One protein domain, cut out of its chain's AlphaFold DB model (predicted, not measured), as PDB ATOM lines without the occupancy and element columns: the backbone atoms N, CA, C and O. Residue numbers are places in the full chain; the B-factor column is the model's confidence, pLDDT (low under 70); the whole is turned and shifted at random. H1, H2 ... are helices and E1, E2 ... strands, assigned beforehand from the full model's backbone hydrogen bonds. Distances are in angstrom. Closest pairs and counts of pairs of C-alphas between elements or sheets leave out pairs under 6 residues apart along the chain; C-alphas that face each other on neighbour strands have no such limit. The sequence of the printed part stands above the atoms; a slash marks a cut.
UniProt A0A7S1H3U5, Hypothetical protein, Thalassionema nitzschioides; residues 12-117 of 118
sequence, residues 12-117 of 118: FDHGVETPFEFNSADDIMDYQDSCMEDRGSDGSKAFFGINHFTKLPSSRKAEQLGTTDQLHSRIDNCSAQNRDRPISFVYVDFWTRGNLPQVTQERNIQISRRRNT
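What this domain is: This is residues 12 to 117 of the 118 residues of the protein "Hypothetical protein" of Thalassionema nitzschioides (UniProt A0A7S1H3U5). A small wall of three short parallel strands, E1, E2 and E3, has helix H4 running slantwise over one face, with short helices H1 and H2 on that same side and no named helix over the other face. Beyond the E3 edge lies the long last helix H5; residues 112 to 117, of which 112 to 115 belong to H5, stick out, while H3 sits at the opposite end of the domain. The printed part has 106 residues, in the order E1 H1 H2 E2 H3 H4 E3 H5; the sheet order is E1 E2 E3, and the class is mostly helix. It is compact, with a radius of gyration of the C-alphas of 13.4 A and spans of 39 by 30 by 23 A.

How they stand to each other: E1, residues 15 to 17, is an edge strand, parallel to E2, residues 47 to 51, at 27 degrees; N 16 and O 47 are 2.9 A apart, within hydrogen-bond range. E2 is parallel to the other edge strand, E3, residues 89 to 91, at 20 degrees, with N 50 and O 89 at 2.9 A. The pairing is staggered: E2 pairs with E1 over residues 47 to 49 and with E3 over residues 49 to 51. Between E1 and E2 come H1, residues 25 to 29, and H2, residues 31 to 34, which only just touch, only at the corner, with C-alphas 28 and 34 closest at 5.6 A. Between E2 and E3 come H3, residues 59 to 65, and H4, residues 68 to 81. Each is a strand-helix-strand unit, two parallel neighbour strands joined through helices, with a right-handed crossover. H4 is on the sheet at a height of 10.5 A, on a local plane fitted to only just enough C-alphas, 6; it lies over E2 and runs slantwise to the strands, at 51 degrees to E2 on the local plane. H2 and H4 only just touch, with 3 pairs of C-alphas within 8 A, the closest those of Tyr 31 and Asn 77 at 6.6 A. H3 touches no helix. H5, residues 100 to 115, touches H4 with residues 100 to 103 alone, the closest C-alphas being Thr 68 and Val 103 at 6.3 A, at a steep tilt of 47 degrees, the same way. Every O i to N i+4 pair is within hydrogen-bond range in H1, H3, H4 and H5; H2 is too short for one.

Where its parts are: E1 begins at C-alpha 15, (252.358, 296.207, 121.661). E2 is 13.2 A long, H4 20.1 A and H5 22.5 A; H5 ends at C-alpha 115, (234.624, 307.072, 115.175).

The domain as a whole: The C-alphas farthest apart, of Leu 56 and Thr 117, are 42.4 A apart. The printed part has no cut. The link from H2 to E2, residues 35 to 46, is long. Mean pLDDT of the printed part is 93.4; residue 117 is under 70.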
ATOM      1  N   PHE A  12     256.048 293.012 119.787       76.00
ATOM      2  CA  PHE A  12     256.655 293.741 120.907       76.00
ATOM      3  C   PHE A  12     257.226 295.107 120.508       76.00
ATOM      4  O   PHE A  12     257.412 295.970 121.364       76.00
ATOM      5  N   ASP A  13     257.437 295.349 119.214       85.44
ATOM      6  CA  ASP A  13     257.778 296.683 118.716       85.44
ATOM      7  C   ASP A  13     256.597 297.659 118.862       85.44
ATOM      8  O   ASP A  13     256.805 298.857 119.061       85.44
ATOM      9  N   HIS A  14     255.357 297.156 118.823       90.38
ATOM     10  CA  HIS A  14     254.136 297.964 118.738       90.38
ATOM     11  C   HIS A  14     253.135 297.745 119.876       90.38
ATOM     12  O   HIS A  14     252.222 298.559 120.035       90.38
ATOM     13  N   GLY A  15     253.273 296.658 120.627       92.56
ATOM     14  CA  GLY A  15     252.358 296.207 121.661       92.56
ATOM     15  C   GLY A  15     252.984 296.275 123.046       92.56
ATOM     16  O   GLY A  15     254.159 295.959 123.223       92.56
ATOM     17  N   VAL A  16     252.169 296.671 124.015       94.69
ATOM     18  CA  VAL A  16     252.413 296.453 125.442       94.69
ATOM     19  C   VAL A  16     251.269 295.623 126.002       94.69
ATOM     20  O   VAL A  16     250.142 295.703 125.506       94.69
ATOM     21  N   GLU A  17     251.556 294.800 126.998       94.56
ATOM     22  CA  GLU A  17     250.578 293.923 127.631       94.56
ATOM     23  C   GLU A  17     250.584 294.089 129.152       94.56
ATOM     24  O   GLU A  17     251.558 294.568 129.738       94.56
ATOM     25  N   THR A  18     249.501 293.648 129.790       96.19
ATOM     26  CA  THR A  18     249.457 293.416 131.243       96.19
ATOM     27  C   THR A  18     250.402 292.275 131.658       96.19
ATOM     28  O   THR A  18     250.930 291.593 130.766       96.19
ATOM     29  N   PRO A  19     250.581 291.974 132.966       95.12
ATOM     30  CA  PRO A  19     251.334 290.797 133.395       95.12
ATOM     31  C   PRO A  19     250.938 289.539 132.624       95.12
ATOM     32  O   PRO A  19     249.770 289.365 132.264       95.12
ATOM     33  N   PHE A  20     251.927 288.699 132.311       90.75
ATOM     34  CA  PHE A  20     251.727 287.566 131.403       90.75
ATOM     35  C   PHE A  20     250.731 286.544 131.941       90.75
ATOM     36  O   PHE A  20     249.882 286.076 131.197       90.75
ATOM     37  N   GLU A  21     250.848 286.183 133.213       86.81
ATOM     38  CA  GLU A  21     250.085 285.093 133.809       86.81
ATOM     39  C   GLU A  21     249.680 285.418 135.248       86.81
ATOM     40  O   GLU A  21     250.400 286.106 135.969       86.81
ATOM     41  N   PHE A  22     248.537 284.874 135.666       94.75
ATOM     42  CA  PHE A  22     247.951 285.079 136.993       94.75
ATOM     43  C   PHE A  22     247.793 283.745 137.731       94.75
ATOM     44  O   PHE A  22     247.496 282.723 137.104       94.75
ATOM     45  N   ASN A  23     247.964 283.700 139.054       94.44
ATOM     46  CA  ASN A  23     247.849 282.431 139.788       94.44
ATOM     47  C   ASN A  23     246.381 282.023 139.961       94.44
ATOM     48  O   ASN A  23     246.036 280.833 139.899       94.44
ATOM     49  N   SER A  24     245.504 283.008 140.139       93.62
ATOM     50  CA  SER A  24     244.089 282.808 140.432       93.62
ATOM     51  C   SER A  24     243.168 283.675 139.565       93.62
ATOM     52  O   SER A  24     243.613 284.557 138.836       93.62
ATOM     53  N   ALA A  25     241.865 283.379 139.612       91.75
ATOM     54  CA  ALA A  25     240.856 284.246 139.010       91.75
ATOM     55  C   ALA A  25     240.730 285.573 139.775       91.75
ATOM     56  O   ALA A  25     240.458 286.596 139.158       91.75
ATOM     57  N   ASP A  26     240.967 285.560 141.089       94.44
ATOM     58  CA  ASP A  26     240.913 286.760 141.922       94.44
ATOM     59  C   ASP A  26     242.058 287.714 141.561       94.44
ATOM     60  O   ASP A  26     241.822 288.906 141.407       94.44
ATOM     61  N   ASP A  27     243.252 287.184 141.279       96.12
ATOM     62  CA  ASP A  27     244.404 287.972 140.816       96.12
ATOM     63  C   ASP A  27     244.080 288.730 139.515       96.12
ATOM     64  O   ASP A  27     244.511 289.859 139.326       96.12
ATOM     65  N   ILE A  28     243.303 288.125 138.606       95.94
ATOM     66  CA  ILE A  28     242.884 288.755 137.336       95.94
ATOM     67  C   ILE A  28     241.891 289.901 137.579       95.94
ATOM     68  O   ILE A  28     241.791 290.840 136.780       95.94
ATOM     69  N   MET A  29     241.116 289.797 138.657       94.56
ATOM     70  CA  MET A  29     240.073 290.753 139.018       94.56
ATOM     71  C   MET A  29     240.577 291.830 139.980       94.56
ATOM     72  O   MET A  29     239.905 292.849 140.143       94.56
ATOM     73  N   ASP A  30     241.768 291.662 140.557       96.38
ATOM     74  CA  ASP A  30     242.496 292.733 141.227       96.38
ATOM     75  C   ASP A  30     243.063 293.695 140.187       96.38
ATOM     76  O   ASP A  30     244.212 293.600 139.748       96.38
ATOM     77  N   TYR A  31     242.216 294.607 139.719       96.38
ATOM     78  CA  TYR A  31     242.570 295.500 138.628       96.38
ATOM     79  C   TYR A  31     243.737 296.422 138.961       96.38
ATOM     80  O   TYR A  31     244.365 296.879 138.017       96.38
ATOM     81  N   GLN A  32     244.031 296.716 140.235       95.06
ATOM     82  CA  GLN A  32     245.152 297.600 140.580       95.06
ATOM     83  C   GLN A  32     246.484 297.007 140.122       95.06
ATOM     84  O   GLN A  32     247.287 297.714 139.518       95.06
ATOM     85  N   ASP A  33     246.666 295.706 140.331       95.31
ATOM     86  CA  ASP A  33     247.892 295.014 139.943       95.31
ATOM     87  C   ASP A  33     247.788 294.422 138.533       95.31
ATOM     88  O   ASP A  33     248.712 294.492 137.721       95.31
ATOM     89  N   SER A  34     246.637 293.850 138.192       97.00
ATOM     90  CA  SER A  34     246.498 293.065 136.965       97.00
ATOM     91  C   SER A  34     246.315 293.886 135.693       97.00
ATOM     92  O   SER A  34     246.403 293.309 134.608       97.00
ATOM     93  N   CYS A  35     246.047 295.191 135.782       97.12
ATOM     94  CA  CYS A  35     245.944 296.079 134.621       97.12
ATOM     95  C   CYS A  35     247.205 296.921 134.374       97.12
ATOM     96  O   CYS A  35     247.213 297.702 133.421       97.12
ATOM     97  N   MET A  36     248.256 296.779 135.189       94.94
ATOM     98  CA  MET A  36     249.515 297.502 134.983       94.94
ATOM     99  C   MET A  36     250.157 297.125 133.645       94.94
ATOM    100  O   MET A  36     250.109 295.967 133.240       94.94
ATOM    101  N   GLU A  37     250.788 298.080 132.965       94.12
ATOM    102  CA  GLU A  37     251.670 297.754 131.843       94.12
ATOM    103  C   GLU A  37     252.900 296.985 132.348       94.12
ATOM    104  O   GLU A  37     253.556 297.411 133.295       94.12
ATOM    105  N   ASP A  38     253.234 295.873 131.695       91.50
ATOM    106  CA  ASP A  38     254.390 295.042 132.045       91.50
ATOM    107  C   ASP A  38     255.206 294.720 130.785       91.50
ATOM    108  O   ASP A  38     256.234 295.336 130.485       91.50
ATOM    109  N   ARG A  39     254.713 293.798 129.956       86.62
ATOM    110  CA  ARG A  39     255.491 293.275 128.831       86.62
ATOM    111  C   ARG A  39     255.489 294.235 127.653       86.62
ATOM    112  O   ARG A  39     254.461 294.437 127.016       86.62
ATOM    113  N   GLY A  40     256.664 294.771 127.330       85.44
ATOM    114  CA  GLY A  40     256.852 295.718 126.228       85.44
ATOM    115  C   GLY A  40     256.592 297.177 126.608       85.44
ATOM    116  O   GLY A  40     256.512 298.013 125.711       85.44
ATOM    117  N   SER A  41     256.459 297.501 127.902       85.75
ATOM    118  CA  SER A  41     256.249 298.885 128.335       85.75
ATOM    119  C   SER A  41     257.504 299.732 128.105       85.75
ATOM    120  O   SER A  41     258.556 299.518 128.704       85.75
ATOM    121  N   ASP A  42     257.378 300.707 127.210       86.44
ATOM    122  CA  ASP A  42     258.359 301.774 126.978       86.44
ATOM    123  C   ASP A  42     257.682 303.148 126.796       86.44
ATOM    124  O   ASP A  42     258.312 304.119 126.378       86.44
ATOM    125  N   GLY A  43     256.374 303.224 127.078       82.81
ATOM    126  CA  GLY A  43     255.546 304.420 126.914       82.81
ATOM    127  C   GLY A  43     255.241 304.833 125.467       82.81
ATOM    128  O   GLY A  43     254.535 305.820 125.268       82.81
ATOM    129  N   SER A  44     255.741 304.111 124.460       86.12
ATOM    130  CA  SER A  44     255.604 304.465 123.037       86.12
ATOM    131  C   SER A  44     254.711 303.518 122.232       86.12
ATOM    132  O   SER A  44     254.396 303.786 121.070       86.12
ATOM    133  N   LYS A  45     254.290 302.401 122.834       90.75
ATOM    134  CA  LYS A  45     253.522 301.356 122.146       90.75
ATOM    135  C   LYS A  45     252.142 301.854 121.726       90.75
ATOM    136  O   LYS A  45     251.479 302.578 122.461       90.75
ATOM    137  N   ALA A  46     251.679 301.412 120.558       90.00
ATOM    138  CA  ALA A  46     250.371 301.779 120.017       90.00
ATOM    139  C   ALA A  46     249.273 300.815 120.488       90.00
ATOM    140  O   ALA A  46     248.221 301.247 120.957       90.00
ATOM    141  N   PHE A  47     249.540 299.510 120.472       93.50
ATOM    142  CA  PHE A  47     248.577 298.480 120.862       93.50
ATOM    143  C   PHE A  47     248.699 298.119 122.339       93.50
ATOM    144  O   PHE A  47     249.806 298.011 122.865       93.50
ATOM    145  N   PHE A  48     247.554 297.929 122.989       95.38
ATOM    146  CA  PHE A  48     247.485 297.465 124.372       95.38
ATOM    147  C   PHE A  48     246.726 296.145 124.434       95.38
ATOM    148  O   PHE A  48     245.575 296.064 123.996       95.38
ATOM    149  N   GLY A  49     247.393 295.108 124.919       96.44
ATOM    150  CA  GLY A  49     246.818 293.791 125.141       96.44
ATOM    151  C   GLY A  49     246.579 293.536 126.623       96.44
ATOM    152  O   GLY A  49     247.365 293.956 127.467       96.44
ATOM    153  N   ILE A  50     245.514 292.817 126.950       97.31
ATOM    154  CA  ILE A  50     245.272 292.354 128.318       97.31
ATOM    155  C   ILE A  50     245.273 290.830 128.345       97.31
ATOM    156  O   ILE A  50     244.580 290.176 127.561       97.31
ATOM    157  N   ASN A  51     246.056 290.263 129.255       96.88
ATOM    158  CA  ASN A  51     246.018 288.839 129.558       96.88
ATOM    159  C   ASN A  51     244.842 288.582 130.511       96.88
ATOM    160  O   ASN A  51     244.653 289.300 131.499       96.88
ATOM    161  N   HIS A  52     244.014 287.595 130.173       96.88
ATOM    162  CA  HIS A  52     242.793 287.218 130.892       96.88
ATOM    163  C   HIS A  52     242.706 285.692 131.025       96.88
ATOM    164  O   HIS A  52     241.753 285.039 130.597       96.88
ATOM    165  N   PHE A  53     243.772 285.114 131.572       96.12
ATOM    166  CA  PHE A  53     243.930 283.680 131.789       96.12
ATOM    167  C   PHE A  53     244.804 283.410 133.013       96.12
ATOM    168  O   PHE A  53     245.556 284.273 133.458       96.12
ATOM    169  N   THR A  54     244.723 282.199 133.563       95.25
ATOM    170  CA  THR A  54     245.602 281.801 134.669       95.25
ATOM    171  C   THR A  54     246.819 281.040 134.162       95.25
ATOM    172  O   THR A  54     246.736 280.353 133.153       95.25
ATOM    173  N   LYS A  55     247.917 281.073 134.920       94.94
ATOM    174  CA  LYS A  55     249.191 280.390 134.643       94.94
ATOM    175  C   LYS A  55     249.052 278.947 134.166       94.94
ATOM    176  O   LYS A  55     249.779 278.503 133.286       94.94
ATOM    177  N   LEU A  56     248.133 278.199 134.772       93.75
ATOM    178  CA  LEU A  56     247.770 276.869 134.302       93.75
ATOM    179  C   LEU A  56     246.431 276.956 133.563       93.75
ATOM    180  O   LEU A  56     245.419 277.229 134.223       93.75
ATOM    181  N   PRO A  57     246.405 276.685 132.245       92.38
ATOM    182  CA  PRO A  57     245.175 276.713 131.477       92.38
ATOM    183  C   PRO A  57     244.121 275.777 132.060       92.38
ATOM    184  O   PRO A  57     244.386 274.610 132.358       92.38
ATOM    185  N   SER A  58     242.898 276.275 132.216       94.06
ATOM    186  CA  SER A  58     241.780 275.489 132.742       94.06
ATOM    187  C   SER A  58     240.481 275.856 132.044       94.06
ATOM    188  O   SER A  58     240.046 277.001 132.099       94.06
ATOM    189  N   SER A  59     239.821 274.873 131.427       94.75
ATOM    190  CA  SER A  59     238.532 275.090 130.755       94.75
ATOM    191  C   SER A  59     237.468 275.611 131.720       94.75
ATOM    192  O   SER A  59     236.740 276.535 131.378       94.75
ATOM    193  N   ARG A  60     237.434 275.086 132.952       94.25
ATOM    194  CA  ARG A  60     236.532 275.558 134.011       94.25
ATOM    195  C   ARG A  60     236.794 277.020 134.369       94.25
ATOM    196  O   ARG A  60     235.847 277.785 134.506       94.25
ATOM    197  N   LYS A  61     238.064 277.413 134.529       93.56
ATOM    198  CA  LYS A  61     238.401 278.817 134.812       93.56
ATOM    199  C   LYS A  61     238.100 279.713 133.616       93.56
ATOM    200  O   LYS A  61     237.610 280.808 133.826       93.56
ATOM    201  N   ALA A  62     238.331 279.255 132.388       94.50
ATOM    202  CA  ALA A  62     237.986 280.007 131.186       94.50
ATOM    203  C   ALA A  62     236.471 280.230 131.057       94.50
ATOM    204  O   ALA A  62     236.056 281.335 130.742       94.50
ATOM    205  N   GLU A  63     235.637 279.236 131.379       95.12
ATOM    206  CA  GLU A  63     234.180 279.421 131.457       95.12
ATOM    207  C   GLU A  63     233.795 280.417 132.555       95.12
ATOM    208  O   GLU A  63     232.954 281.284 132.327       95.12
ATOM    209  N   GLN A  64     234.438 280.321 133.724       93.94
ATOM    210  CA  GLN A  64     234.201 281.245 134.828       93.94
ATOM    211  C   GLN A  64     234.575 282.675 134.458       93.94
ATOM    212  O   GLN A  64     233.760 283.538 134.736       93.94
ATOM    213  N   LEU A  65     235.770 282.891 133.886       94.94
ATOM    214  CA  LEU A  65     236.390 284.180 133.545       94.94
ATOM    215  C   LEU A  65     235.840 284.792 132.248       94.94
ATOM    216  O   LEU A  65     235.892 286.003 132.039       94.94
ATOM    217  N   GLY A  66     235.350 283.952 131.341       96.25
ATOM    218  CA  GLY A  66     234.893 284.328 130.007       96.25
ATOM    219  C   GLY A  66     233.452 284.823 129.963       96.25
ATOM    220  O   GLY A  66     232.881 284.904 128.875       96.25
ATOM    221  N   THR A  67     232.829 285.120 131.105       96.81
ATOM    222  CA  THR A  67     231.481 285.703 131.124       96.81
ATOM    223  C   THR A  67     231.492 287.110 130.526       96.81
ATOM    224  O   THR A  67     232.481 287.838 130.620       96.81
ATOM    225  N   THR A  68     230.379 287.505 129.904       97.31
ATOM    226  CA  THR A  68     230.230 288.829 129.276       97.31
ATOM    227  C   THR A  68     230.556 289.958 130.252       97.31
ATOM    228  O   THR A  68     231.336 290.847 129.919       97.31
ATOM    229  N   ASP A  69     230.027 289.880 131.476       96.38
ATOM    230  CA  ASP A  69     230.207 290.913 132.498       96.38
ATOM    231  C   ASP A  69     231.665 291.038 132.938       96.38
ATOM    232  O   ASP A  69     232.193 292.144 133.035       96.38
ATOM    233  N   GLN A  70     232.352 289.916 133.156       95.94
ATOM    234  CA  GLN A  70     233.756 289.956 133.559       95.94
ATOM    235  C   GLN A  70     234.665 290.439 132.443       95.94
ATOM    236  O   GLN A  70     235.581 291.208 132.714       95.94
ATOM    237  N   LEU A  71     234.416 290.031 131.197       97.38
ATOM    238  CA  LEU A  71     235.188 290.510 130.055       97.38
ATOM    239  C   LEU A  71     234.996 292.016 129.851       97.38
ATOM    240  O   LEU A  71     235.981 292.731 129.676       97.38
ATOM    241  N   HIS A  72     233.760 292.526 129.924       97.50
ATOM    242  CA  HIS A  72     233.517 293.972 129.858       97.50
ATOM    243  C   HIS A  72     234.175 294.702 131.025       97.50
ATOM    244  O   HIS A  72     234.932 295.637 130.774       97.50
ATOM    245  N   SER A  73     233.986 294.219 132.258       96.81
ATOM    246  CA  SER A  73     234.599 294.795 133.461       96.81
ATOM    247  C   SER A  73     236.122 294.843 133.350       96.81
ATOM    248  O   SER A  73     236.729 295.878 133.607       96.81
ATOM    249  N   ARG A  74     236.749 293.755 132.897       97.31
ATOM    250  CA  ARG A  74     238.194 293.671 132.673       97.31
ATOM    251  C   ARG A  74     238.660 294.706 131.646       97.31
ATOM    252  O   ARG A  74     239.605 295.444 131.909       97.31
ATOM    253  N   ILE A  75     237.989 294.785 130.497       97.75
ATOM    254  CA  ILE A  75     238.333 295.733 129.429       97.75
ATOM    255  C   ILE A  75     238.163 297.183 129.908       97.75
ATOM    256  O   ILE A  75     239.055 297.997 129.679       97.75
ATOM    257  N   ASP A  76     237.048 297.512 130.569       97.31
ATOM    258  CA  ASP A  76     236.759 298.876 131.034       97.31
ATOM    259  C   ASP A  76     237.741 299.320 132.121       97.31
ATOM    260  O   ASP A  76     238.311 300.406 132.022       97.31
ATOM    261  N   ASN A  77     238.000 298.473 133.123       97.88
ATOM    262  CA  ASN A  77     238.914 298.818 134.212       97.88
ATOM    263  C   ASN A  77     240.354 298.966 133.714       97.88
ATOM    264  O   ASN A  77     241.007 299.960 134.037       97.88
ATOM    265  N   CYS A  78     240.840 298.045 132.876       97.75
ATOM    266  CA  CYS A  78     242.194 298.172 132.341       97.75
ATOM    267  C   CYS A  78     242.333 299.361 131.384       97.75
ATOM    268  O   CYS A  78     243.370 300.021 131.399       97.75
ATOM    269  N   SER A  79     241.303 299.681 130.596       96.44
ATOM    270  CA  SER A  79     241.286 300.902 129.782       96.44
ATOM    271  C   SER A  79     241.391 302.150 130.661       96.44
ATOM    272  O   SER A  79     242.258 302.992 130.432       96.44
ATOM    273  N   ALA A  80     240.545 302.262 131.689       96.81
ATOM    274  CA  ALA A  80     240.491 303.432 132.566       96.81
ATOM    275  C   ALA A  80     241.815 303.668 133.313       96.81
ATOM    276  O   ALA A  80     242.309 304.794 133.368       96.81
ATOM    277  N   GLN A  81     242.437 302.607 133.833       95.88
ATOM    278  CA  GLN A  81     243.719 302.721 134.535       95.88
ATOM    279  C   GLN A  81     244.884 303.126 133.624       95.88
ATOM    280  O   GLN A  81     245.840 303.748 134.080       95.88
ATOM    281  N   ASN A  82     244.784 302.835 132.328       93.38
ATOM    282  CA  ASN A  82     245.824 303.131 131.349       93.38
ATOM    283  C   ASN A  82     245.474 304.355 130.494       93.38
ATOM    284  O   ASN A  82     245.698 304.357 129.287       93.38
ATOM    285  N   ARG A  83     244.959 305.424 131.123       92.56
ATOM    286  CA  ARG A  83     244.654 306.722 130.478       92.56
ATOM    287  C   ARG A  83     243.606 306.609 129.363       92.56
ATOM    288  O   ARG A  83     243.792 307.152 128.275       92.56
ATOM    289  N   ASP A  84     242.535 305.863 129.631       93.25
ATOM    290  CA  ASP A  84     241.439 305.586 128.687       93.25
ATOM    291  C   ASP A  84     241.905 304.959 127.364       93.25
ATOM    292  O   ASP A  84     241.292 305.125 126.302       93.25
ATOM    293  N   ARG A  85     243.021 304.228 127.418       91.44
ATOM    294  CA  ARG A  85     243.622 303.606 126.246       91.44
ATOM    295  C   ARG A  85     242.761 302.442 125.748       91.44
ATOM    296  O   ARG A  85     242.482 301.520 126.514       91.44
ATOM    297  N   PRO A  86     242.408 302.403 124.449       93.12
ATOM    298  CA  PRO A  86     241.637 301.298 123.896       93.12
ATOM    299  C   PRO A  86     242.373 299.958 124.004       93.12
ATOM    300  O   PRO A  86     243.508 299.820 123.537       93.12
ATOM    301  N   ILE A  87     241.686 298.945 124.532       95.94
ATOM    302  CA  ILE A  87     242.178 297.567 124.510       95.94
ATOM    303  C   ILE A  87     242.112 297.039 123.076       95.94
ATOM    304  O   ILE A  87     241.048 296.995 122.459       95.94
ATOM    305  N   SER A  88     243.266 296.648 122.544       95.00
ATOM    306  CA  SER A  88     243.420 296.120 121.185       95.00
ATOM    307  C   SER A  88     243.262 294.602 121.140       95.00
ATOM    308  O   SER A  88     242.708 294.073 120.179       95.00
ATOM    309  N   PHE A  89     243.732 293.910 122.181       95.38
ATOM    310  CA  PHE A  89     243.720 292.451 122.266       95.38
ATOM    311  C   PHE A  89     243.315 291.984 123.665       95.38
ATOM    312  O   PHE A  89     243.733 292.564 124.665       95.38
ATOM    313  N   VAL A  90     242.524 290.914 123.724       96.75
ATOM    314  CA  VAL A  90     242.194 290.191 124.959       96.75
ATOM    315  C   VAL A  90     242.643 288.748 124.766       96.75
ATOM    316  O   VAL A  90     242.098 288.039 123.917       96.75
ATOM    317  N   TYR A  91     243.649 288.325 125.521       95.56
ATOM    318  CA  TYR A  91     244.201 286.974 125.449       95.56
ATOM    319  C   TYR A  91     243.519 286.076 126.482       95.56
ATOM    320  O   TYR A  91     243.377 286.463 127.639       95.56
ATOM    321  N   VAL A  92     243.102 284.876 126.073       96.12
ATOM    322  CA  VAL A  92     242.399 283.894 126.920       96.12
ATOM    323  C   VAL A  92     242.901 282.478 126.632       96.12
ATOM    324  O   VAL A  92     243.367 282.211 125.526       96.12
ATOM    325  N   ASP A  93     242.732 281.551 127.582       92.81
ATOM    326  CA  ASP A  93     243.132 280.141 127.417       92.81
ATOM    327  C   ASP A  93     242.331 279.407 126.325       92.81
ATOM    328  O   ASP A  93     242.881 278.680 125.498       92.81
ATOM    329  N   PHE A  94     241.002 279.565 126.330       95.19
ATOM    330  CA  PHE A  94     240.088 278.821 125.462       95.19
ATOM    331  C   PHE A  94     238.996 279.752 124.931       95.19
ATOM    332  O   PHE A  94     237.954 279.909 125.555       95.19
ATOM    333  N   TRP A  95     239.197 280.353 123.755       92.94
ATOM    334  CA  TRP A  95     238.249 281.332 123.192       92.94
ATOM    335  C   TRP A  95     236.832 280.778 122.943       92.94
ATOM    336  O   TRP A  95     235.878 281.547 122.865       92.94
ATOM    337  N   THR A  96     236.689 279.452 122.830       95.00
ATOM    338  CA  THR A  96     235.399 278.750 122.700       95.00
ATOM    339  C   THR A  96     234.687 278.519 124.036       95.00
ATOM    340  O   THR A  96     233.566 278.015 124.053       95.00
ATOM    341  N   ARG A  97     235.334 278.837 125.162       94.00
ATOM    342  CA  ARG A  97     234.806 278.690 126.519       94.00
ATOM    343  C   ARG A  97     234.515 280.083 127.071       94.00
ATOM    344  O   ARG A  97     235.425 280.795 127.479       94.00
ATOM    345  N   GLY A  98     233.241 280.469 127.037       92.94
ATOM    346  CA  GLY A  98     232.774 281.812 127.386       92.94
ATOM    347  C   GLY A  98     232.342 282.630 126.165       92.94
ATOM    348  O   GLY A  98     232.151 282.102 125.072       92.94
ATOM    349  N   ASN A  99     232.189 283.936 126.364       96.75
ATOM    350  CA  ASN A  99     231.512 284.851 125.446       96.75
ATOM    351  C   ASN A  99     232.470 285.840 124.762       96.75
ATOM    352  O   ASN A  99     232.032 286.877 124.260       96.75
ATOM    353  N   LEU A 100     233.775 285.545 124.711       95.62
ATOM    354  CA  LEU A 100     234.769 286.449 124.116       95.62
ATOM    355  C   LEU A 100     234.428 286.875 122.674       95.62
ATOM    356  O   LEU A 100     234.533 288.073 122.392       95.62
ATOM    357  N   PRO A 101     233.977 285.984 121.763       95.75
ATOM    358  CA  PRO A 101     233.579 286.403 120.419       95.75
ATOM    359  C   PRO A 101     232.431 287.420 120.417       95.75
ATOM    360  O   PRO A 101     232.485 288.394 119.666       95.75
ATOM    361  N   GLN A 102     231.426 287.233 121.280       96.94
ATOM    362  CA  GLN A 102     230.307 288.167 121.423       96.94
ATOM    363  C   GLN A 102     230.800 289.528 121.932       96.94
ATOM    364  O   GLN A 102     230.556 290.546 121.288       96.94
ATOM    365  N   VAL A 103     231.558 289.545 123.034       97.50
ATOM    366  CA  VAL A 103     232.104 290.782 123.620       97.50
ATOM    367  C   VAL A 103     232.987 291.524 122.616       97.50
ATOM    368  O   VAL A 103     232.888 292.742 122.481       97.50
ATOM    369  N   THR A 104     233.801 290.800 121.847       96.12
ATOM    370  CA  THR A 104     234.636 291.378 120.785       96.12
ATOM    371  C   THR A 104     233.790 292.101 119.737       96.12
ATOM    372  O   THR A 104     234.097 293.236 119.367       96.12
ATOM    373  N   GLN A 105     232.708 291.478 119.265       96.94
ATOM    374  CA  GLN A 105     231.804 292.103 118.296       96.94
ATOM    375  C   GLN A 105     231.127 293.346 118.881       96.94
ATOM    376  O   GLN A 105     231.123 294.398 118.238       96.94
ATOM    377  N   GLU A 106     230.616 293.256 120.109       96.19
ATOM    378  CA  GLU A 106     229.983 294.377 120.812       96.19
ATOM    379  C   GLU A 106     230.939 295.572 120.938       96.19
ATOM    380  O   GLU A 106     230.578 296.700 120.590       96.19
ATOM    381  N   ARG A 107     232.184 295.332 121.361       95.12
ATOM    382  CA  ARG A 107     233.212 296.373 121.502       95.12
ATOM    383  C   ARG A 107     233.618 296.985 120.169       95.12
ATOM    384  O   ARG A 107     233.696 298.209 120.061       95.12
ATOM    385  N   ASN A 108     233.805 296.174 119.132       94.56
ATOM    386  CA  ASN A 108     234.145 296.676 117.801       94.56
ATOM    387  C   ASN A 108     233.030 297.561 117.222       94.56
ATOM    388  O   ASN A 108     233.318 298.603 116.628       94.56
ATOM    389  N   ILE A 109     231.760 297.210 117.454       95.56
ATOM    390  CA  ILE A 109     230.611 298.049 117.084       95.56
ATOM    391  C   ILE A 109     230.636 299.376 117.856       95.56
ATOM    392  O   ILE A 109     230.446 300.434 117.254       95.56
ATOM    393  N   GLN A 110     230.891 299.351 119.168       91.62
ATOM    394  CA  GLN A 110     230.991 300.568 119.986       91.62
ATOM    395  C   GLN A 110     232.106 301.501 119.488       91.62
ATOM    396  O   GLN A 110     231.872 302.697 119.310       91.62
ATOM    397  N   ILE A 111     233.295 300.959 119.213       89.50
ATOM    398  CA  ILE A 111     234.436 301.720 118.683       89.50
ATOM    399  C   ILE A 111     234.100 302.315 117.313       89.50
ATOM    400  O   ILE A 111     234.350 303.498 117.079       89.50
ATOM    401  N   SER A 112     233.499 301.525 116.417       91.44
ATOM    402  CA  SER A 112     233.080 301.993 115.091       91.44
ATOM    403  C   SER A 112     232.092 303.158 115.187       91.44
ATOM    404  O   SER A 112     232.274 304.168 114.510       91.44
ATOM    405  N   ARG A 113     231.097 303.070 116.079       91.56
ATOM    406  CA  ARG A 113     230.125 304.151 116.299       91.56
ATOM    407  C   ARG A 113     230.787 305.431 116.804       91.56
ATOM    408  O   ARG A 113     230.493 306.487 116.262       91.56
ATOM    409  N   ARG A 114     231.711 305.339 117.771       84.69
ATOM    410  CA  ARG A 114     232.442 306.507 118.304       84.69
ATOM    411  C   ARG A 114     233.255 307.234 117.231       84.69
ATOM    412  O   ARG A 114     233.320 308.456 117.248       84.69
ATOM    413  N   ARG A 115     233.856 306.494 116.294       82.00
ATOM    414  CA  ARG A 115     234.624 307.072 115.175       82.00
ATOM    415  C   ARG A 115     233.758 307.801 114.151       82.00
ATOM    416  O   ARG A 115     234.259 308.700 113.502       82.00
ATOM    417  N   ASN A 116     232.490 307.419 114.009       71.62
ATOM    418  CA  ASN A 116     231.566 308.046 113.058       71.62
ATOM    419  C   ASN A 116     230.844 309.278 113.636       71.62
ATOM    420  O   ASN A 116     230.079 309.922 112.925       71.62
ATOM    421  N   THR A 117     231.028 309.565 114.927       69.88
ATOM    422  CA  THR A 117     230.423 310.710 115.630       69.88
ATOM    423  C   THR A 117     231.425 311.819 115.970       69.88
ATOM    424  O   THR A 117     231.028 312.806 116.582       69.88
TER     425      THR A 117